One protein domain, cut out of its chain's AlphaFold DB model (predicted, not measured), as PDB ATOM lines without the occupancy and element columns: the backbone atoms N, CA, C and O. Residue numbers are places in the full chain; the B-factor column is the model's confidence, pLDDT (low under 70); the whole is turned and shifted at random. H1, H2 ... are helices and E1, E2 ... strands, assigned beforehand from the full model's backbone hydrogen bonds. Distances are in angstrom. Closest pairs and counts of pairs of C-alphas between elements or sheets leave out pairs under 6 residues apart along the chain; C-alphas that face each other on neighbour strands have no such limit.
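AT A GLANCE: This is residues 2 to 131 and 144 to 166 of the 600 residues of the protein "GTF3C4" of Mytilus coruscus (UniProt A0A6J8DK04). The domain is elongated, with a strand-rich end and a helical end. A strongly twisted sheet of four strands, E1 to E4, forms one side of the strand-rich end, E5 runs past it with the hairpin of E8 and E9 beyond, the small hairpin of E6 and E7 lies at the far tip, and H1, H2 and H4 gather loosely at the other end, with the short H3 in the middle. The printed part has 153 residues with four named helices and nine named strands, in the order H1 H2 E1 E2 E3 E4 H3 H4 E5 E6 E7 E8 E9, and its class is mixed, helices and strands. The largest sheet has the order E1 - E2 - E3 - E4 and is antiparallel throughout. The whole is only just compact, close to loose, with a radius of gyration of the C-alphas of 17.9 A, and spans 56 by 33 by 24 A.

HOW THE PARTS SIT: E1, residues 43 to 48, E2, residues 60 to 65, E3, residues 70 to 75, and E4, residues 82 to 87, form a meander, each strand the antiparallel neighbour of the one before. From edge to edge the strands' lines turn by 77 degrees. Across E1 and E2, N 47 and O 62 are within hydrogen-bond range at 2.9 A; across E2 and E3, N 73 and O 61 are within that range at 2.8 A, and across E3 and E4, N 72 and O 86 are within it at 2.8 A. H3, residues 88 to 93, is on this sheet but only grazes it with its residues 88 to 92; its closest C-alphas to E3 are those of Ser 89 and Leu 70, 5.4 A apart. E5, residues 115 to 120, pairs with no named strand; its closest C-alphas to E1 are those of Ser 119 and Lys 47, 7.2 A apart. E8, residues 144 to 149, and E9, residues 158 to 165, form an antiparallel hairpin, with N 147 and O 159 at 2.8 A. E5 and E8 are near each other, with 7 pairs of C-alphas within 10 A. E6, residues 124 to 126, and E7, residues 129 to 131, form another hairpin, with N 124 and O 131 at 2.8 A; the closest C-alphas of E7 and E8 are those of Phe 131 and Lys 149, 4.2 A apart. H4, residues 103 to 113, forms a helical hairpin with H3: they only just touch, with 3 pairs of C-alphas within 8 A, the closest being Ser 93 and Ile 113 at 6.0 A, at a shallow tilt of 31 degrees, opposite ways. H1, residues 6 to 15, is close to H4 but not clearly touching, with the C-alphas of Ile 12 and Phe 103 closest at 6.2 A. H2, residues 18 to 26, is close to H1 but not clearly touching, with the C-alphas of Ser 21 and Gln 13 closest at 6.1 A. In H1, H2, H3 and H4 every O i to N i+4 pair is within hydrogen-bond range.

IN THESE COORDINATES: From first to last C-alpha, E9 measures 21.0 A, E3 16.7 A, E2 and E8 16.2 A each, H4 15.6 A and H1 14.4 A. E1 begins at C-alpha 43 (38.987, 113.079, 108.867). H1 begins at C-alpha 6 (15.021, 106.031, 107.024), and E9 ends at C-alpha 165 (39.879, 88.333, 100.427).

THE WHOLE: The two C-alphas farthest apart are those of Thr 18 and Lys 127, at 58.0 A. Residues 132 to 143 are not printed, and C-alphas 131 and 144 are 16.1 A apart across this cut. The links from H2 to E1 and from E1 to E2 are long, with 16 and 11 residues. The mean pLDDT of the printed part is 83.3; residues 2 to 4, 7, 31 to 41, 76 to 80 and 99 are under 70.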
ATOM      1  N   LEU A   2      24.727 103.111 101.900       62.66
ATOM      2  CA  LEU A   2      23.961 102.002 101.291       62.66
ATOM      3  C   LEU A   2      22.666 102.401 100.549       62.66
ATOM      4  O   LEU A   2      21.919 101.531 100.121       62.66
ATOM      5  N   GLY A   3      22.350 103.697 100.434       63.38
ATOM      6  CA  GLY A   3      21.127 104.166  99.759       63.38
ATOM      7  C   GLY A   3      19.804 103.795 100.450       63.38
ATOM      8  O   GLY A   3      18.745 103.989  99.865       63.38
ATOM      9  N   LEU A   4      19.853 103.277 101.680       67.00
ATOM     10  CA  LEU A   4      18.672 102.902 102.455       67.00
ATOM     11  C   LEU A   4      17.882 104.135 102.903       67.00
ATOM     12  O   LEU A   4      18.450 105.126 103.370       67.00
ATOM     13  N   THR A   5      16.562 104.042 102.800       70.06
ATOM     14  CA  THR A   5      15.635 105.025 103.364       70.06
ATOM     15  C   THR A   5      15.602 104.924 104.890       70.06
ATOM     16  O   THR A   5      15.871 103.868 105.465       70.06
ATOM     17  N   VAL A   6      15.223 106.016 105.562       71.00
ATOM     18  CA  VAL A   6      15.021 106.031 107.024       71.00
ATOM     19  C   VAL A   6      14.029 104.943 107.447       71.00
ATOM     20  O   VAL A   6      14.278 104.234 108.414       71.00
ATOM     21  N   HIS A   7      12.966 104.748 106.664       69.19
ATOM     22  CA  HIS A   7      11.953 103.730 106.924       69.19
ATOM     23  C   HIS A   7      12.520 102.303 106.886       69.19
ATOM     24  O   HIS A   7      12.238 101.515 107.778       69.19
ATOM     25  N   GLN A   8      13.377 101.976 105.911       72.25
ATOM     26  CA  GLN A   8      14.026 100.658 105.843       72.25
ATOM     27  C   GLN A   8      14.935 100.393 107.049       72.25
ATOM     28  O   GLN A   8      14.978  99.272 107.548       72.25
ATOM     29  N   TYR A   9      15.637 101.418 107.537       72.31
ATOM     30  CA  TYR A   9      16.440 101.312 108.756       72.31
ATOM     31  C   TYR A   9      15.575 101.086 110.000       72.31
ATOM     32  O   TYR A   9      15.900 100.229 110.817       72.31
ATOM     33  N   GLU A  10      14.468 101.819 110.128       74.50
ATOM     34  CA  GLU A  10      13.521 101.661 111.237       74.50
ATOM     35  C   GLU A  10      12.878 100.266 111.234       74.50
ATOM     36  O   GLU A  10      12.758  99.655 112.292       74.50
ATOM     37  N   THR A  11      12.542  99.714 110.064       77.44
ATOM     38  CA  THR A  11      12.032  98.338 109.946       77.44
ATOM     39  C   THR A  11      13.052  97.311 110.438       77.44
ATOM     40  O   THR A  11      12.717  96.485 111.282       77.44
ATOM     41  N   ILE A  12      14.316  97.407 110.003       74.75
ATOM     42  CA  ILE A  12      15.382  96.491 110.449       74.75
ATOM     43  C   ILE A  12      15.613  96.610 111.961       74.75
ATOM     44  O   ILE A  12      15.811  95.599 112.630       74.75
ATOM     45  N   GLN A  13      15.567  97.827 112.507       73.38
ATOM     46  CA  GLN A  13      15.748  98.074 113.940       73.38
ATOM     47  C   GLN A  13      14.578  97.550 114.791       73.38
ATOM     48  O   GLN A  13      14.778  97.153 115.939       73.38
ATOM     49  N   ASN A  14      13.359  97.552 114.248       75.94
ATOM     50  CA  ASN A  14      12.172  97.022 114.923       75.94
ATOM     51  C   ASN A  14      12.108  95.487 114.873       75.94
ATOM     52  O   ASN A  14      11.547  94.872 115.777       75.94
ATOM     53  N   GLU A  15      12.679  94.874 113.835       79.00
ATOM     54  CA  GLU A  15      12.747  93.416 113.663       79.00
ATOM     55  C   GLU A  15      13.986  92.784 114.325       79.00
ATOM     56  O   GLU A  15      14.072  91.559 114.440       79.00
ATOM     57  N   SER A  16      14.951  93.591 114.779       79.44
ATOM     58  CA  SER A  16      16.192  93.112 115.383       79.44
ATOM     59  C   SER A  16      16.047  92.741 116.863       79.44
ATOM     60  O   SER A  16      15.327  93.371 117.636       79.44
ATOM     61  N   THR A  17      16.792  91.722 117.292       83.56
ATOM     62  CA  THR A  17      16.891  91.340 118.712       83.56
ATOM     63  C   THR A  17      17.532  92.452 119.549       83.56
ATOM     64  O   THR A  17      18.289  93.270 119.030       83.56
ATOM     65  N   THR A  18      17.333  92.449 120.872       79.75
ATOM     66  CA  THR A  18      17.927  93.450 121.784       79.75
ATOM     67  C   THR A  18      19.448  93.583 121.621       79.75
ATOM     68  O   THR A  18      19.971  94.694 121.656       79.75
ATOM     69  N   SER A  19      20.154  92.469 121.392       81.69
ATOM     70  CA  SER A  19      21.604  92.459 121.147       81.69
ATOM     71  C   SER A  19      21.973  93.127 119.819       81.69
ATOM     72  O   SER A  19      22.926  93.898 119.761       81.69
ATOM     73  N   GLN A  20      21.215  92.857 118.756       82.56
ATOM     74  CA  GLN A  20      21.431  93.465 117.442       82.56
ATOM     75  C   GLN A  20      21.101  94.962 117.472       82.56
ATOM     76  O   GLN A  20      21.859  95.765 116.943       82.56
ATOM     77  N   SER A  21      20.038  95.371 118.169       76.12
ATOM     78  CA  SER A  21      19.695  96.787 118.348       76.12
ATOM     79  C   SER A  21      20.778  97.561 119.110       76.12
ATOM     80  O   SER A  21      21.052  98.715 118.784       76.12
ATOM     81  N   GLN A  22      21.426  96.934 120.100       78.44
ATOM     82  CA  GLN A  22      22.592  97.512 120.780       78.44
ATOM     83  C   GLN A  22      23.792  97.647 119.837       78.44
ATOM     84  O   GLN A  22      24.459  98.678 119.843       78.44
ATOM     85  N   GLU A  23      24.042  96.645 118.996       81.31
ATOM     86  CA  GLU A  23      25.115  96.695 118.005       81.31
ATOM     87  C   GLU A  23      24.879  97.796 116.962       81.31
ATOM     88  O   GLU A  23      25.782  98.587 116.709       81.31
ATOM     89  N   ILE A  24      23.653  97.943 116.444       77.12
ATOM     90  CA  ILE A  24      23.260  99.055 115.557       77.12
ATOM     91  C   ILE A  24      23.534 100.412 116.223       77.12
ATOM     92  O   ILE A  24      23.949 101.355 115.553       77.12
ATOM     93  N   ALA A  25      23.299 100.528 117.532       72.94
ATOM     94  CA  ALA A  25      23.491 101.775 118.267       72.94
ATOM     95  C   ALA A  25      24.970 102.112 118.539       72.94
ATOM     96  O   ALA A  25      25.315 103.290 118.653       72.94
ATOM     97  N   LEU A  26      25.837 101.101 118.665       76.94
ATOM     98  CA  LEU A  26      27.257 101.268 119.000       76.94
ATOM     99  C   LEU A  26      28.165 101.280 117.763       76.94
ATOM    100  O   LEU A  26      29.173 101.992 117.749       76.94
ATOM    101  N   ASP A  27      27.811 100.526 116.723       77.06
ATOM    102  CA  ASP A  27      28.589 100.397 115.499       77.06
ATOM    103  C   ASP A  27      28.167 101.425 114.443       77.06
ATOM    104  O   ASP A  27      27.178 101.299 113.713       77.06
ATOM    105  N   ARG A  28      29.008 102.449 114.322       73.44
ATOM    106  CA  ARG A  28      28.832 103.573 113.395       73.44
ATOM    107  C   ARG A  28      28.926 103.166 111.927       73.44
ATOM    108  O   ARG A  28      28.450 103.902 111.065       73.44
ATOM    109  N   THR A  29      29.513 102.008 111.648       77.44
ATOM    110  CA  THR A  29      29.583 101.426 110.306       77.44
ATOM    111  C   THR A  29      28.188 101.015 109.831       77.44
ATOM    112  O   THR A  29      27.838 101.221 108.671       77.44
ATOM    113  N   ILE A  30      27.374 100.466 110.742       75.62
ATOM    114  CA  ILE A  30      26.036  99.934 110.453       75.62
ATOM    115  C   ILE A  30      24.995 101.064 110.464       75.62
ATOM    116  O   ILE A  30      24.150 101.134 109.566       75.62
ATOM    117  N   CYS A  31      25.084 101.982 111.437       69.00
ATOM    118  CA  CYS A  31      24.171 103.117 111.580       69.00
ATOM    119  C   CYS A  31      24.907 104.470 111.557       69.00
ATOM    120  O   CYS A  31      25.228 105.037 112.604       69.00
ATOM    121  N   PRO A  32      25.134 105.056 110.368       58.69
ATOM    122  CA  PRO A  32      25.751 106.378 110.262       58.69
ATOM    123  C   PRO A  32      24.797 107.528 110.650       58.69
ATOM    124  O   PRO A  32      25.237 108.667 110.794       58.69
ATOM    125  N   ILE A  33      23.490 107.259 110.806       55.88
ATOM    126  CA  ILE A  33      22.433 108.253 111.066       55.88
ATOM    127  C   ILE A  33      22.044 108.227 112.549       55.88
ATOM    128  O   ILE A  33      20.921 107.893 112.920       55.88
ATOM    129  N   VAL A  34      22.959 108.613 113.435       52.34
ATOM    130  CA  VAL A  34      22.562 108.996 114.795       52.34
ATOM    131  C   VAL A  34      22.107 110.458 114.718       52.34
ATOM    132  O   VAL A  34      22.894 111.344 114.399       52.34
ATOM    133  N   LYS A  35      20.814 110.727 114.963       41.25
ATOM    134  CA  LYS A  35      20.129 112.029 114.740       41.25
ATOM    135  C   LYS A  35      20.778 113.265 115.412       41.25
ATOM    136  O   LYS A  35      20.326 114.379 115.172       41.25
ATOM    137  N   SER A  36      21.834 113.115 116.214       42.59
ATOM    138  CA  SER A  36      22.558 114.201 116.897       42.59
ATOM    139  C   SER A  36      23.907 114.595 116.265       42.59
ATOM    140  O   SER A  36      24.618 115.427 116.830       42.59
ATOM    141  N   THR A  37      24.310 114.020 115.122       45.09
ATOM    142  CA  THR A  37      25.732 114.022 114.734       45.09
ATOM    143  C   THR A  37      26.033 114.690 113.393       45.09
ATOM    144  O   THR A  37      26.508 114.060 112.455       45.09
ATOM    145  N   THR A  38      25.925 116.017 113.344       48.09
ATOM    146  CA  THR A  38      26.737 116.845 112.424       48.09
ATOM    147  C   THR A  38      28.245 116.770 112.741       48.09
ATOM    148  O   THR A  38      29.064 117.329 112.022       48.09
ATOM    149  N   ARG A  39      28.631 116.065 113.819       46.72
ATOM    150  CA  ARG A  39      29.993 115.971 114.369       46.72
ATOM    151  C   ARG A  39      30.892 114.879 113.764       46.72
ATOM    152  O   ARG A  39      32.053 114.814 114.148       46.72
ATOM    153  N   PHE A  40      30.404 114.022 112.863       52.03
ATOM    154  CA  PHE A  40      31.158 112.830 112.416       52.03
ATOM    155  C   PHE A  40      31.691 112.871 110.979       52.03
ATOM    156  O   PHE A  40      32.164 111.861 110.472       52.03
ATOM    157  N   THR A  41      31.722 114.047 110.354       58.47
ATOM    158  CA  THR A  41      32.372 114.276 109.049       58.47
ATOM    159  C   THR A  41      33.862 114.623 109.169       58.47
ATOM    160  O   THR A  41      34.441 115.191 108.246       58.47
ATOM    161  N   THR A  42      34.493 114.362 110.317       76.38
ATOM    162  CA  THR A  42      35.917 114.659 110.503       76.38
ATOM    163  C   THR A  42      36.794 113.589 109.848       76.38
ATOM    164  O   THR A  42      36.358 112.468 109.566       76.38
ATOM    165  N   PHE A  43      38.045 113.947 109.567       85.56
ATOM    166  CA  PHE A  43      38.987 113.079 108.867       85.56
ATOM    167  C   PHE A  43      39.656 112.088 109.824       85.56
ATOM    168  O   PHE A  43      40.176 112.479 110.868       85.56
ATOM    169  N   LYS A  44      39.661 110.808 109.441       88.38
ATOM    170  CA  LYS A  44      40.433 109.736 110.081       88.38
ATOM    171  C   LYS A  44      41.881 109.758 109.601       88.38
ATOM    172  O   LYS A  44      42.803 109.707 110.407       88.38
ATOM    173  N   SER A  45      42.077 109.806 108.286       90.25
ATOM    174  CA  SER A  45      43.403 109.838 107.675       90.25
ATOM    175  C   SER A  45      43.375 110.565 106.334       90.25
ATOM    176  O   SER A  45      42.352 110.644 105.653       90.25
ATOM    177  N   ALA A  46      44.524 111.116 105.960       92.94
ATOM    178  CA  ALA A  46      44.747 111.728 104.662       92.94
ATOM    179  C   ALA A  46      46.088 111.244 104.109       92.94
ATOM    180  O   ALA A  46      47.067 111.129 104.850       92.94
ATOM    181  N   LYS A  47      46.130 110.934 102.813       93.75
ATOM    182  CA  LYS A  47      47.347 110.502 102.120       93.75
ATOM    183  C   LYS A  47      47.466 111.255 100.804       93.75
ATOM    184  O   LYS A  47      46.500 111.343 100.043       93.75
ATOM    185  N   TRP A  48      48.656 111.768 100.529       93.56
ATOM    186  CA  TRP A  48      48.980 112.319  99.222       93.56
ATOM    187  C   TRP A  48      49.292 111.187  98.253       93.56
ATOM    188  O   TRP A  48      50.013 110.247  98.596       93.56
ATOM    189  N   SER A  49      48.766 111.285  97.036       95.00
ATOM    190  CA  SER A  49      49.220 110.440  95.943       95.00
ATOM    191  C   SER A  49      50.672 110.774  95.586       95.00
ATOM    192  O   SER A  49      51.171 111.850  95.932       95.00
ATOM    193  N   PRO A  50      51.355 109.918  94.813       91.94
ATOM    194  CA  PRO A  50      52.574 110.328  94.143       91.94
ATOM    195  C   PRO A  50      52.334 111.547  93.248       91.94
ATOM    196  O   PRO A  50      51.205 111.841  92.836       91.94
ATOM    197  N   ARG A  51      53.425 112.229  92.911       86.56
ATOM    198  CA  ARG A  51      53.415 113.393  92.028       86.56
ATOM    199  C   ARG A  51      52.920 113.031  90.621       86.56
ATOM    200  O   ARG A  51      53.172 111.929  90.136       86.56
ATOM    201  N   GLY A  52      52.255 113.973  89.953       86.25
ATOM    202  CA  GLY A  52      51.643 113.744  88.638       86.25
ATOM    203  C   GLY A  52      50.187 113.281  88.694       86.25
ATOM    204  O   GLY A  52      49.662 112.830  87.681       86.25
ATOM    205  N   GLY A  53      49.570 113.344  89.874       89.38
ATOM    206  CA  GLY A  53      48.209 112.895  90.109       89.38
ATOM    207  C   GLY A  53      47.147 113.832  89.533       89.38
ATOM    208  O   GLY A  53      46.130 113.340  89.061       89.38
ATOM    209  N   ASP A  54      47.378 115.148  89.504       88.81
ATOM    210  CA  ASP A  54      46.471 116.113  88.861       88.81
ATOM    211  C   ASP A  54      46.989 116.607  87.495       88.81
ATOM    212  O   ASP A  54      48.108 116.295  87.076       88.81
ATOM    213  N   ILE A  55      46.169 117.401  86.795       82.38
ATOM    214  CA  ILE A  55      46.484 117.956  85.465       82.38
ATOM    215  C   ILE A  55      47.704 118.891  85.459       82.38
ATOM    216  O   ILE A  55      48.363 119.051  84.433       82.38
ATOM    217  N   GLU A  56      48.027 119.488  86.605       76.19
ATOM    218  CA  GLU A  56      49.157 120.400  86.783       76.19
ATOM    219  C   GLU A  56      50.452 119.658  87.151       76.19
ATOM    220  O   GLU A  56      51.533 120.250  87.201       76.19
ATOM    221  N   GLY A  57      50.364 118.346  87.372       79.06
ATOM    222  CA  GLY A  57      51.471 117.500  87.780       79.06
ATOM    223  C   GLY A  57      51.733 117.494  89.291       79.06
ATOM    224  O   GLY A  57      52.787 117.009  89.715       79.06
ATOM    225  N   LYS A  58      50.817 118.024  90.106       84.06
ATOM    226  CA  LYS A  58      50.836 117.967  91.575       84.06
ATOM    227  C   LYS A  58      50.270 116.627  92.064       84.06
ATOM    228  O   LYS A  58      49.958 115.733  91.274       84.06
ATOM    229  N   CYS A  59      50.218 116.442  93.378       90.69
ATOM    230  CA  CYS A  59      49.633 115.258  94.002       90.69
ATOM    231  C   CYS A  59      48.112 115.412  94.155       90.69
ATOM    232  O   CYS A  59      47.608 116.522  94.299       90.69
ATOM    233  N   LEU A  60      47.396 114.290  94.187       94.69
ATOM    234  CA  LEU A  60      46.014 114.222  94.657       94.69
ATOM    235  C   LEU A  60      46.000 114.036  96.171       94.69
ATOM    236  O   LEU A  60      46.864 113.354  96.726       94.69
ATOM    237  N   LEU A  61      44.984 114.577  96.828       95.44
ATOM    238  CA  LEU A  61      44.707 114.310  98.231       95.44
ATOM    239  C   LEU A  61      43.629 113.232  98.327       95.44
ATOM    240  O   LEU A  61      42.493 113.447  97.915       95.44
ATOM    241  N   SER A  62      43.978 112.078  98.888       96.69
ATOM    242  CA  SER A  62      42.993 111.081  99.313       96.69
ATOM    243  C   SER A  62      42.646 111.291 100.778       96.69
ATOM    244  O   SER A  62      43.548 111.432 101.609       96.69
ATOM    245  N   THR A  63      41.357 111.314 101.099       95.88
ATOM    246  CA  THR A  63      40.872 111.467 102.470       95.88
ATOM    247  C   THR A  63      39.955 110.319 102.845       95.88
ATOM    248  O   THR A  63      39.154 109.852 102.036       95.88
ATOM    249  N   LEU A  64      40.097 109.875 104.088       94.56
ATOM    250  CA  LEU A  64      39.235 108.901 104.724       94.56
ATOM    251  C   LEU A  64      38.606 109.564 105.939       94.56
ATOM    252  O   LEU A  64      39.312 110.048 106.825       94.56
ATOM    253  N   THR A  65      37.285 109.609 105.983       90.75
ATOM    254  CA  THR A  65      36.528 110.172 107.104       90.75
ATOM    255  C   THR A  65      36.266 109.130 108.190       90.75
ATOM    256  O   THR A  65      36.408 107.925 107.971       90.75
ATOM    257  N   LEU A  66      35.884 109.582 109.389       85.25
ATOM    258  CA  LEU A  66      35.484 108.681 110.478       85.25
ATOM    259  C   LEU A  66      34.215 107.875 110.162       85.25
ATOM    260  O   LEU A  66      34.025 106.823 110.760       85.25
ATOM    261  N   ASP A  67      33.377 108.331 109.227       83.12
ATOM    262  CA  ASP A  67      32.228 107.581 108.697       83.12
ATOM    263  C   ASP A  67      32.580 106.730 107.461       83.12
ATOM    264  O   ASP A  67      31.708 106.384 106.665       83.12
ATOM    265  N   HIS A  68      33.861 106.376 107.307       89.12
ATOM    266  CA  HIS A  68      34.367 105.411 106.325       89.12
ATOM    267  C   HIS A  68      34.224 105.821 104.850       89.12
ATOM    268  O   HIS A  68      34.237 104.965 103.958       89.12
ATOM    269  N   ARG A  69      34.119 107.126 104.560       88.75
ATOM    270  CA  ARG A  69      34.079 107.635 103.182       88.75
ATOM    271  C   ARG A  69      35.474 107.934 102.672       88.75
ATOM    272  O   ARG A  69      36.213 108.710 103.272       88.75
ATOM    273  N   LEU A  70      35.786 107.355 101.521       94.38
ATOM    274  CA  LEU A  70      37.009 107.588 100.774       94.38
ATOM    275  C   LEU A  70      36.735 108.543  99.613       94.38
ATOM    276  O   LEU A  70      35.888 108.268  98.762       94.38
ATOM    277  N   SER A  71      37.481 109.643  99.557       95.50
ATOM    278  CA  SER A  71      37.362 110.661  98.508       95.50
ATOM    279  C   SER A  71      38.723 111.095  97.974       95.50
ATOM    280  O   SER A  71      39.712 111.090  98.705       95.50
ATOM    281  N   LEU A  72      38.767 111.483  96.697       96.31
ATOM    282  CA  LEU A  72      39.937 112.057  96.036       96.31
ATOM    283  C   LEU A  72      39.690 113.525  95.692       96.31
ATOM    284  O   LEU A  72      38.667 113.866  95.094       96.31
ATOM    285  N   PHE A  73      40.664 114.371  96.004       94.56
ATOM    286  CA  PHE A  73      40.655 115.799  95.718       94.56
ATOM    287  C   PHE A  73      41.875 116.182  94.880       94.56
ATOM    288  O   PHE A  73      42.975 115.676  95.108       94.56
ATOM    289  N   SER A  74      41.694 117.106  93.939       91.75
ATOM    290  CA  SER A  74      42.797 117.832  93.308       91.75
ATOM    291  C   SER A  74      43.001 119.169  94.003       91.75
ATOM    292  O   SER A  74      42.042 119.791  94.471       91.75
ATOM    293  N   THR A  75      44.234 119.653  94.002       83.44
ATOM    294  CA  THR A  75      44.527 121.027  94.404       83.44
ATOM    295  C   THR A  75      43.890 121.989  93.393       83.44
ATOM    296  O   THR A  75      43.923 121.754  92.185       83.44
ATOM    297  N   GLY A  76      43.231 123.034  93.880       69.75
ATOM    298  CA  GLY A  76      42.626 124.085  93.071       69.75
ATOM    299  C   GLY A  76      43.664 125.068  92.527       69.75
ATOM    300  O   GLY A  76      44.873 124.884  92.679       69.75
ATOM    301  N   LYS A  77      43.180 126.154  91.906       62.16
ATOM    302  CA  LYS A  77      44.037 127.235  91.379       62.16
ATOM    303  C   LYS A  77      44.857 127.912  92.482       62.16
ATOM    304  O   LYS A  77      45.986 128.327  92.246       62.16
ATOM    305  N   ILE A  78      44.284 128.007  93.681       62.03
ATOM    306  CA  ILE A  78      44.957 128.472  94.891       62.03
ATOM    307  C   ILE A  78      45.335 127.226  95.699       62.03
ATOM    308  O   ILE A  78      44.507 126.335  95.870       62.03
ATOM    309  N   ASN A  79      46.567 127.160  96.214       61.91
ATOM    310  CA  ASN A  79      47.086 125.993  96.953       61.91
ATOM    311  C   ASN A  79      46.304 125.650  98.244       61.91
ATOM    312  O   ASN A  79      46.614 124.655  98.893       61.91
ATOM    313  N   THR A  80      45.317 126.462  98.625       67.69
ATOM    314  CA  THR A  80      44.426 126.256  99.776       67.69
ATOM    315  C   THR A  80      43.066 125.677  99.401       67.69
ATOM    316  O   THR A  80      42.339 125.224 100.282       67.69
ATOM    317  N   ASP A  81      42.717 125.679  98.115       82.50
ATOM    318  CA  ASP A  81      41.425 125.200  97.644       82.50
ATOM    319  C   ASP A  81      41.558 123.747  97.199       82.50
ATOM    320  O   ASP A  81      42.477 123.389  96.466       82.50
ATOM    321  N   PHE A  82      40.620 122.900  97.609       87.81
ATOM    322  CA  PHE A  82      40.565 121.502  97.192       87.81
ATOM    323  C   PHE A  82      39.287 121.254  96.404       87.81
ATOM    324  O   PHE A  82      38.183 121.515  96.883       87.81
ATOM    325  N   LYS A  83      39.427 120.720  95.191       90.81
ATOM    326  CA  LYS A  83      38.300 120.320  94.349       90.81
ATOM    327  C   LYS A  83      38.088 118.817  94.486       90.81
ATOM    328  O   LYS A  83      38.977 118.040  94.150       90.81
ATOM    329  N   LEU A  84      36.905 118.407  94.942       92.62
ATOM    330  CA  LEU A  84      36.506 117.000  94.940       92.62
ATOM    331  C   LEU A  84      36.473 116.481  93.493       92.62
ATOM    332  O   LEU A  84      35.765 117.038  92.653       92.62
ATOM    333  N   LEU A  85      37.241 115.429  93.210       93.69
ATOM    334  CA  LEU A  85      37.243 114.745  91.915       93.69
ATOM    335  C   LEU A  85      36.270 113.568  91.912       93.69
ATOM    336  O   LEU A  85      35.479 113.415  90.985       93.69
ATOM    337  N   VAL A  86      36.346 112.720  92.941       94.81
ATOM    338  CA  VAL A  86      35.537 111.502  93.040       94.81
ATOM    339  C   VAL A  86      35.404 111.043  94.492       94.81
ATOM    340  O   VAL A  86      36.380 111.015  95.237       94.81
ATOM    341  N   GLU A  87      34.198 110.631  94.884       93.38
ATOM    342  CA  GLU A  87      33.939 109.907  96.134       93.38
ATOM    343  C   GLU A  87      33.971 108.396  95.844       93.38
ATOM    344  O   GLU A  87      32.979 107.811  95.407       93.38
ATOM    345  N   LEU A  88      35.120 107.746  96.049       94.50
ATOM    346  CA  LEU A  88      35.337 106.338  95.685       94.50
ATOM    347  C   LEU A  88      34.393 105.379  96.422       94.50
ATOM    348  O   LEU A  88      33.964 104.385  95.835       94.50
ATOM    349  N   SER A  89      34.015 105.689  97.666       90.88
ATOM    350  CA  SER A  89      33.033 104.890  98.415       90.88
ATOM    351  C   SER A  89      31.676 104.831  97.710       90.88
ATOM    352  O   SER A  89      31.059 103.769  97.676       90.88
ATOM    353  N   SER A  90      31.233 105.927  97.078       88.56
ATOM    354  CA  SER A  90      29.981 105.931  96.309       88.56
ATOM    355  C   SER A  90      30.089 105.035  95.069       88.56
ATOM    356  O   SER A  90      29.259 104.148  94.878       88.56
ATOM    357  N   VAL A  91      31.186 105.156  94.311       91.50
ATOM    358  CA  VAL A  91      31.476 104.314  93.137       91.50
ATOM    359  C   VAL A  91      31.534 102.829  93.500       91.50
ATOM    360  O   VAL A  91      31.104 101.979  92.724       91.50
ATOM    361  N   TYR A  92      32.082 102.497  94.669       91.12
ATOM    362  CA  TYR A  92      32.149 101.115  95.132       91.12
ATOM    363  C   TYR A  92      30.789 100.588  95.586       91.12
ATOM    364  O   TYR A  92      30.436  99.459  95.256       91.12
ATOM    365  N   SER A  93      30.008 101.414  96.290       87.44
ATOM    366  CA  SER A  93      28.682 101.033  96.782       87.44
ATOM    367  C   SER A  93      27.719 100.652  95.655       87.44
ATOM    368  O   SER A  93      26.957  99.706  95.812       87.44
ATOM    369  N   GLU A  94      27.831 101.280  94.478       87.25
ATOM    370  CA  GLU A  94      27.052 100.919  93.282       87.25
ATOM    371  C   GLU A  94      27.291  99.469  92.817       87.25
ATOM    372  O   GLU A  94      26.450  98.882  92.136       87.25
ATOM    373  N   LYS A  95      28.433  98.867  93.177       84.12
ATOM    374  CA  LYS A  95      28.762  97.472  92.848       84.12
ATOM    375  C   LYS A  95      28.223  96.471  93.868       84.12
ATOM    376  O   LYS A  95      28.205  95.276  93.578       84.12
ATOM    377  N   VAL A  96      27.799  96.936  95.042       81.44
ATOM    378  CA  VAL A  96      27.258  96.091  96.107       81.44
ATOM    379  C   VAL A  96      25.740  96.079  95.988       81.44
ATOM    380  O   VAL A  96      25.070  97.072  96.253       81.44
ATOM    381  N   LYS A  97      25.182  94.940  95.575       75.12
ATOM    382  CA  LYS A  97      23.730  94.737  95.534       75.12
ATOM    383  C   LYS A  97      23.262  94.158  96.866       75.12
ATOM    384  O   LYS A  97      23.737  93.098  97.266       75.12
ATOM    385  N   LEU A  98      22.327  94.834  97.532       71.75
ATOM    386  CA  LEU A  98      21.530  94.225  98.597       71.75
ATOM    387  C   LEU A  98      20.297  93.578  97.976       71.75
ATOM    388  O   LEU A  98      19.474  94.267  97.379       71.75
ATOM    389  N   GLU A  99      20.180  92.262  98.119       67.06
ATOM    390  CA  GLU A  99      19.008  91.510  97.657       67.06
ATOM    391  C   GLU A  99      17.955  91.351  98.770       67.06
ATOM    392  O   GLU A  99      16.768  91.336  98.467       67.06
ATOM    393  N   ASN A 100      18.369  91.328 100.049       72.44
ATOM    394  CA  ASN A 100      17.496  91.158 101.220       72.44
ATOM    395  C   ASN A 100      17.806  92.180 102.331       72.44
ATOM    396  O   ASN A 100      18.968  92.515 102.570       72.44
ATOM    397  N   PHE A 101      16.772  92.626 103.054       73.38
ATOM    398  CA  PHE A 101      16.865  93.613 104.141       73.38
ATOM    399  C   PHE A 101      16.840  92.957 105.531       73.38
ATOM    400  O   PHE A 101      15.987  93.268 106.351       73.38
ATOM    401  N   THR A 102      17.765  92.035 105.805       83.62
ATOM    402  CA  THR A 102      17.983  91.520 107.171       83.62
ATOM    403  C   THR A 102      19.133  92.263 107.852       83.62
ATOM    404  O   THR A 102      19.981  92.854 107.178       83.62
ATOM    405  N   PHE A 103      19.205  92.209 109.188       82.00
ATOM    406  CA  PHE A 103      20.321  92.793 109.941       82.00
ATOM    407  C   PHE A 103      21.687  92.244 109.491       82.00
ATOM    408  O   PHE A 103      22.613  93.017 109.256       82.00
ATOM    409  N   ASP A 104      21.811  90.931 109.289       83.81
ATOM    410  CA  ASP A 104      23.079  90.320 108.869       83.81
ATOM    411  C   ASP A 104      23.483  90.736 107.448       83.81
ATOM    412  O   ASP A 104      24.662  90.994 107.178       83.81
ATOM    413  N   CYS A 105      22.510  90.866 106.537       83.69
ATOM    414  CA  CYS A 105      22.744  91.422 105.204       83.69
ATOM    415  C   CYS A 105      23.173  92.893 105.275       83.69
ATOM    416  O   CYS A 105      24.114  93.281 104.582       83.69
ATOM    417  N   LEU A 106      22.539  93.693 106.140       82.75
ATOM    418  CA  LEU A 106      22.904  95.090 106.376       82.75
ATOM    419  C   LEU A 106      24.336  95.204 106.903       82.75
ATOM    420  O   LEU A 106      25.128  95.958 106.343       82.75
ATOM    421  N   LYS A 107      24.681  94.442 107.944       85.88
ATOM    422  CA  LYS A 107      26.013  94.443 108.558       85.88
ATOM    423  C   LYS A 107      27.087  94.028 107.557       85.88
ATOM    424  O   LYS A 107      28.094  94.717 107.405       85.88
ATOM    425  N   THR A 108      26.840  92.948 106.816       86.44
ATOM    426  CA  THR A 108      27.759  92.455 105.780       86.44
ATOM    427  C   THR A 108      27.968  93.509 104.696       86.44
ATOM    428  O   THR A 108      29.107  93.822 104.352       86.44
ATOM    429  N   ALA A 109      26.888  94.108 104.189       85.25
ATOM    430  CA  ALA A 109      26.968  95.144 103.167       85.25
ATOM    431  C   ALA A 109      27.657  96.416 103.679       85.25
ATOM    432  O   ALA A 109      28.484  96.984 102.970       85.25
ATOM    433  N   ALA A 110      27.368  96.839 104.913       85.44
ATOM    434  CA  ALA A 110      28.000  97.993 105.542       85.44
ATOM    435  C   ALA A 110      29.515  97.797 105.667       85.44
ATOM    436  O   ALA A 110      30.287  98.674 105.281       85.44
ATOM    437  N   TYR A 111      29.956  96.629 106.137       89.38
ATOM    438  CA  TYR A 111      31.379  96.336 106.307       89.38
ATOM    439  C   TYR A 111      32.108  96.159 104.974       89.38
ATOM    440  O   TYR A 111      33.284  96.507 104.874       89.38
ATOM    441  N   LEU A 112      31.413  95.666 103.942       88.44
ATOM    442  CA  LEU A 112      31.952  95.532 102.588       88.44
ATOM    443  C   LEU A 112      32.338  96.880 101.975       88.44
ATOM    444  O   LEU A 112      33.303  96.934 101.223       88.44
ATOM    445  N   ILE A 113      31.600  97.955 102.266       89.06
ATOM    446  CA  ILE A 113      31.819  99.276 101.646       89.06
ATOM    447  C   ILE A 113      32.541 100.283 102.545       89.06
ATOM    448  O   ILE A 113      32.882 101.375 102.090       89.06
ATOM    449  N   SER A 114      32.792  99.922 103.802       91.56
ATOM    450  CA  SER A 114      33.405 100.818 104.777       91.56
ATOM    451  C   SER A 114      34.923 100.736 104.727       91.56
ATOM    452  O   SER A 114      35.517  99.744 105.141       91.56
ATOM    453  N   ALA A 115      35.556 101.786 104.206       94.44
ATOM    454  CA  ALA A 115      37.007 101.894 104.147       94.44
ATOM    455  C   ALA A 115      37.598 102.205 105.534       94.44
ATOM    456  O   ALA A 115      37.054 103.005 106.300       94.44
ATOM    457  N   VAL A 116      38.735 101.593 105.865       95.06
ATOM    458  CA  VAL A 116      39.396 101.753 107.171       95.06
ATOM    459  C   VAL A 116      40.857 102.159 107.090       95.06
ATOM    460  O   VAL A 116      41.314 102.838 108.007       95.06
ATOM    461  N   GLU A 117      41.563 101.820 106.018       95.88
ATOM    462  CA  GLU A 117      42.958 102.211 105.805       95.88
ATOM    463  C   GLU A 117      43.236 102.364 104.307       95.88
ATOM    464  O   GLU A 117      42.531 101.778 103.483       95.88
ATOM    465  N   MET A 118      44.239 103.163 103.937       97.06
ATOM    466  CA  MET A 118      44.581 103.375 102.530       97.06
ATOM    467  C   MET A 118      46.068 103.639 102.301       97.06
ATOM    468  O   MET A 118      46.750 104.259 103.118       97.06
ATOM    469  N   SER A 119      46.572 103.210 101.143       97.12
ATOM    470  CA  SER A 119      47.963 103.438 100.757       97.12
ATOM    471  C   SER A 119      48.147 103.519  99.242       97.12
ATOM    472  O   SER A 119      47.527 102.773  98.482       97.12
ATOM    473  N   TRP A 120      49.030 104.414  98.797       97.25
ATOM    474  CA  TRP A 120      49.340 104.622  97.383       97.25
ATOM    475  C   TRP A 120      50.581 103.852  96.946       97.25
ATOM    476  O   TRP A 120      51.614 103.898  97.614       97.25
ATOM    477  N   SER A 121      50.509 103.215  95.778       96.12
ATOM    478  CA  SER A 121      51.683 102.665  95.107       96.12
ATOM    479  C   SER A 121      52.541 103.776  94.493       96.12
ATOM    480  O   SER A 121      52.029 104.859  94.191       96.12
ATOM    481  N   PRO A 122      53.819 103.505  94.170       93.50
ATOM    482  CA  PRO A 122      54.591 104.357  93.269       93.50
ATOM    483  C   PRO A 122      53.876 104.577  91.927       93.50
ATOM    484  O   PRO A 122      52.985 103.806  91.551       93.50
ATOM    485  N   VAL A 123      54.286 105.613  91.184       92.94
ATOM    486  CA  VAL A 123      53.788 105.841  89.819       92.94
ATOM    487  C   VAL A 123      54.244 104.701  88.920       92.94
ATOM    488  O   VAL A 123      55.433 104.396  88.822       92.94
ATOM    489  N   ILE A 124      53.286 104.109  88.222       92.81
ATOM    490  CA  ILE A 124      53.501 103.069  87.233       92.81
ATOM    491  C   ILE A 124      53.362 103.704  85.850       92.81
ATOM    492  O   ILE A 124      52.303 104.222  85.495       92.81
ATOM    493  N   ALA A 125      54.431 103.648  85.059       88.38
ATOM    494  CA  ALA A 125      54.439 104.101  83.673       88.38
ATOM    495  C   ALA A 125      54.567 102.893  82.737       88.38
ATOM    496  O   ALA A 125      55.628 102.280  82.638       88.38
ATOM    497  N   LEU A 126      53.479 102.548  82.045       82.69
ATOM    498  CA  LEU A 126      53.467 101.520  81.005       82.69
ATOM    499  C   LEU A 126      53.196 102.176  79.652       82.69
ATOM    500  O   LEU A 126      52.059 102.552  79.359       82.69
ATOM    501  N   LYS A 127      54.229 102.268  78.806       81.19
ATOM    502  CA  LYS A 127      54.173 102.971  77.512       81.19
ATOM    503  C   LYS A 127      53.700 104.423  77.709       81.19
ATOM    504  O   LYS A 127      54.422 105.216  78.302       81.19
ATOM    505  N   GLU A 128      52.484 104.739  77.265       72.94
ATOM    506  CA  GLU A 128      51.850 106.063  77.361       72.94
ATOM    507  C   GLU A 128      50.863 106.177  78.535       72.94
ATOM    508  O   GLU A 128      50.405 107.269  78.863       72.94
ATOM    509  N   ASN A 129      50.556 105.068  79.215       84.25
ATOM    510  CA  ASN A 129      49.632 105.058  80.342       84.25
ATOM    511  C   ASN A 129      50.394 105.192  81.659       84.25
ATOM    512  O   ASN A 129      51.088 104.267  82.092       84.25
ATOM    513  N   LYS A 130      50.213 106.336  82.320       92.81
ATOM    514  CA  LYS A 130      50.655 106.563  83.696       92.81
ATOM    515  C   LYS A 130      49.482 106.364  84.645       92.81
ATOM    516  O   LYS A 130      48.383 106.857  84.395       92.81
ATOM    517  N   PHE A 131      49.698 105.617  85.716       94.56
ATOM    518  CA  PHE A 131      48.701 105.411  86.760       94.56
ATOM    519  C   PHE A 131      49.376 105.090  88.091       94.56
ATOM    520  O   PHE A 131      50.560 104.762  88.140       94.56
ATOM    521  N   VAL A 144      40.599  96.331  98.624       96.56
ATOM    522  CA  VAL A 144      40.165  96.787  97.303       96.56
ATOM    523  C   VAL A 144      41.316  97.529  96.631       96.56
ATOM    524  O   VAL A 144      41.858  98.487  97.183       96.56
ATOM    525  N   LEU A 145      41.694  97.100  95.425       97.25
ATOM    526  CA  LEU A 145      42.714  97.773  94.622       97.25
ATOM    527  C   LEU A 145      42.057  98.665  93.569       97.25
ATOM    528  O   LEU A 145      41.337  98.180  92.695       97.25
ATOM    529  N   TRP A 146      42.351  99.960  93.618       97.25
ATOM    530  CA  TRP A 146      41.894 100.954  92.651       97.25
ATOM    531  C   TRP A 146      43.025 101.351  91.720       97.25
ATOM    532  O   TRP A 146      44.099 101.725  92.174       97.25
ATOM    533  N   LYS A 147      42.776 101.334  90.414       95.62
ATOM    534  CA  LYS A 147      43.631 101.972  89.420       95.62
ATOM    535  C   LYS A 147      43.182 103.417  89.257       95.62
ATOM    536  O   LYS A 147      42.027 103.651  88.914       95.62
ATOM    537  N   VAL A 148      44.104 104.352  89.445       96.88
ATOM    538  CA  VAL A 148      43.872 105.786  89.239       96.88
ATOM    539  C   VAL A 148      44.805 106.268  88.138       96.88
ATOM    540  O   VAL A 148      46.028 106.213  88.289       96.88
ATOM    541  N   LYS A 149      44.245 106.694  87.005       95.31
ATOM    542  CA  LYS A 149      45.011 107.239  85.877       95.31
ATOM    543  C   LYS A 149      45.626 108.585  86.255       95.31
ATOM    544  O   LYS A 149      45.009 109.377  86.955       95.31
ATOM    545  N   PHE A 150      46.858 108.820  85.811       93.50
ATOM    546  CA  PHE A 150      47.619 110.040  86.067       93.50
ATOM    547  C   PHE A 150      47.857 110.772  84.733       93.50
ATOM    548  O   PHE A 150      48.457 110.179  83.829       93.50
ATOM    549  N   PRO A 151      47.427 112.037  84.577       92.44
ATOM    550  CA  PRO A 151      46.648 112.822  85.538       92.44
ATOM    551  C   PRO A 151      45.204 112.308  85.682       92.44
ATOM    552  O   PRO A 151      44.620 111.821  84.713       92.44
ATOM    553  N   CYS A 152      44.639 112.445  86.881       93.44
ATOM    554  CA  CYS A 152      43.242 112.166  87.198       93.44
ATOM    555  C   CYS A 152      42.452 113.471  87.125       93.44
ATOM    556  O   CYS A 152      42.764 114.442  87.816       93.44
ATOM    557  N   THR A 153      41.421 113.494  86.292       90.56
ATOM    558  CA  THR A 153      40.613 114.692  86.023       90.56
ATOM    559  C   THR A 153      39.126 114.454  86.224       90.56
ATOM    560  O   THR A 153      38.405 115.383  86.589       90.56
ATOM    561  N   VAL A 154      38.679 113.216  86.017       92.00
ATOM    562  CA  VAL A 154      37.270 112.824  86.069       92.00
ATOM    563  C   VAL A 154      37.088 111.514  86.834       92.00
ATOM    564  O   VAL A 154      38.050 110.799  87.117       92.00
ATOM    565  N   ARG A 155      35.841 111.181  87.173       93.06
ATOM    566  CA  ARG A 155      35.485 109.949  87.894       93.06
ATOM    567  C   ARG A 155      35.925 108.691  87.137       93.06
ATOM    568  O   ARG A 155      36.355 107.723  87.758       93.06
ATOM    569  N   GLU A 156      35.841 108.714  85.812       94.12
ATOM    570  CA  GLU A 156      36.140 107.594  84.913       94.12
ATOM    571  C   GLU A 156      37.635 107.236  84.879       94.12
ATOM    572  O   GLU A 156      38.000 106.135  84.465       94.12
ATOM    573  N   ASP A 157      38.503 108.131  85.362       94.81
ATOM    574  CA  ASP A 157      39.938 107.877  85.514       94.81
ATOM    575  C   ASP A 157      40.242 106.898  86.667       94.81
ATOM    576  O   ASP A 157      41.375 106.417  86.792       94.81
ATOM    577  N   CYS A 158      39.242 106.585  87.499       95.81
ATOM    578  CA  CYS A 158      39.337 105.672  88.631       95.81
ATOM    579  C   CYS A 158      38.530 104.392  88.380       95.81
ATOM    580  O   CYS A 158      37.321 104.435  88.154       95.81
ATOM    581  N   CYS A 159      39.164 103.223  88.496       94.62
ATOM    582  CA  CYS A 159      38.460 101.946  88.382       94.62
ATOM    583  C   CYS A 159      38.965 100.890  89.370       94.62
ATOM    584  O   CYS A 159      40.141 100.843  89.720       94.62
ATOM    585  N   VAL A 160      38.065 100.015  89.821       95.25
ATOM    586  CA  VAL A 160      38.428  98.873  90.674       95.25
ATOM    587  C   VAL A 160      39.100  97.806  89.816       95.25
ATOM    588  O   VAL A 160      38.515  97.351  88.834       95.25
ATOM    589  N   ILE A 161      40.300  97.397  90.215       93.81
ATOM    590  CA  ILE A 161      41.082  96.320  89.603       93.81
ATOM    591  C   ILE A 161      40.567  94.970  90.103       93.81
ATOM    592  O   ILE A 161      40.146  94.118  89.326       93.81
ATOM    593  N   THR A 162      40.626  94.771  91.421       94.56
ATOM    594  CA  THR A 162      40.317  93.501  92.080       94.56
ATOM    595  C   THR A 162      40.017  93.723  93.563       94.56
ATOM    596  O   THR A 162      40.341  94.778  94.119       94.56
ATOM    597  N   VAL A 163      39.403  92.721  94.191       94.88
ATOM    598  CA  VAL A 163      39.136  92.654  95.631       94.88
ATOM    599  C   VAL A 163      39.837  91.415  96.175       94.88
ATOM    600  O   VAL A 163      39.604  90.304  95.696       94.88
ATOM    601  N   LEU A 164      40.711  91.606  97.157       94.69
ATOM    602  CA  LEU A 164      41.508  90.549  97.766       94.69
ATOM    603  C   LEU A 164      40.893  90.156  99.104       94.69
ATOM    604  O   LEU A 164      40.856  90.967 100.028       94.69
ATOM    605  N   LYS A 165      40.453  88.902  99.205       93.94
ATOM    606  CA  LYS A 165      39.879  88.333 100.427       93.94
ATOM    607  C   LYS A 165      40.978  87.698 101.264       93.94
ATOM    608  O   LYS A 165      41.450  86.611 100.934       93.94
ATOM    609  N   LEU A 166      41.434  88.401 102.300       87.62
ATOM    610  CA  LEU A 166      42.603  87.984 103.084       87.62
ATOM    611  C   LEU A 166      42.254  87.283 104.399       87.62
ATOM    612  O   LEU A 166      43.123  86.588 104.928       87.62
TER     613      LEU A 166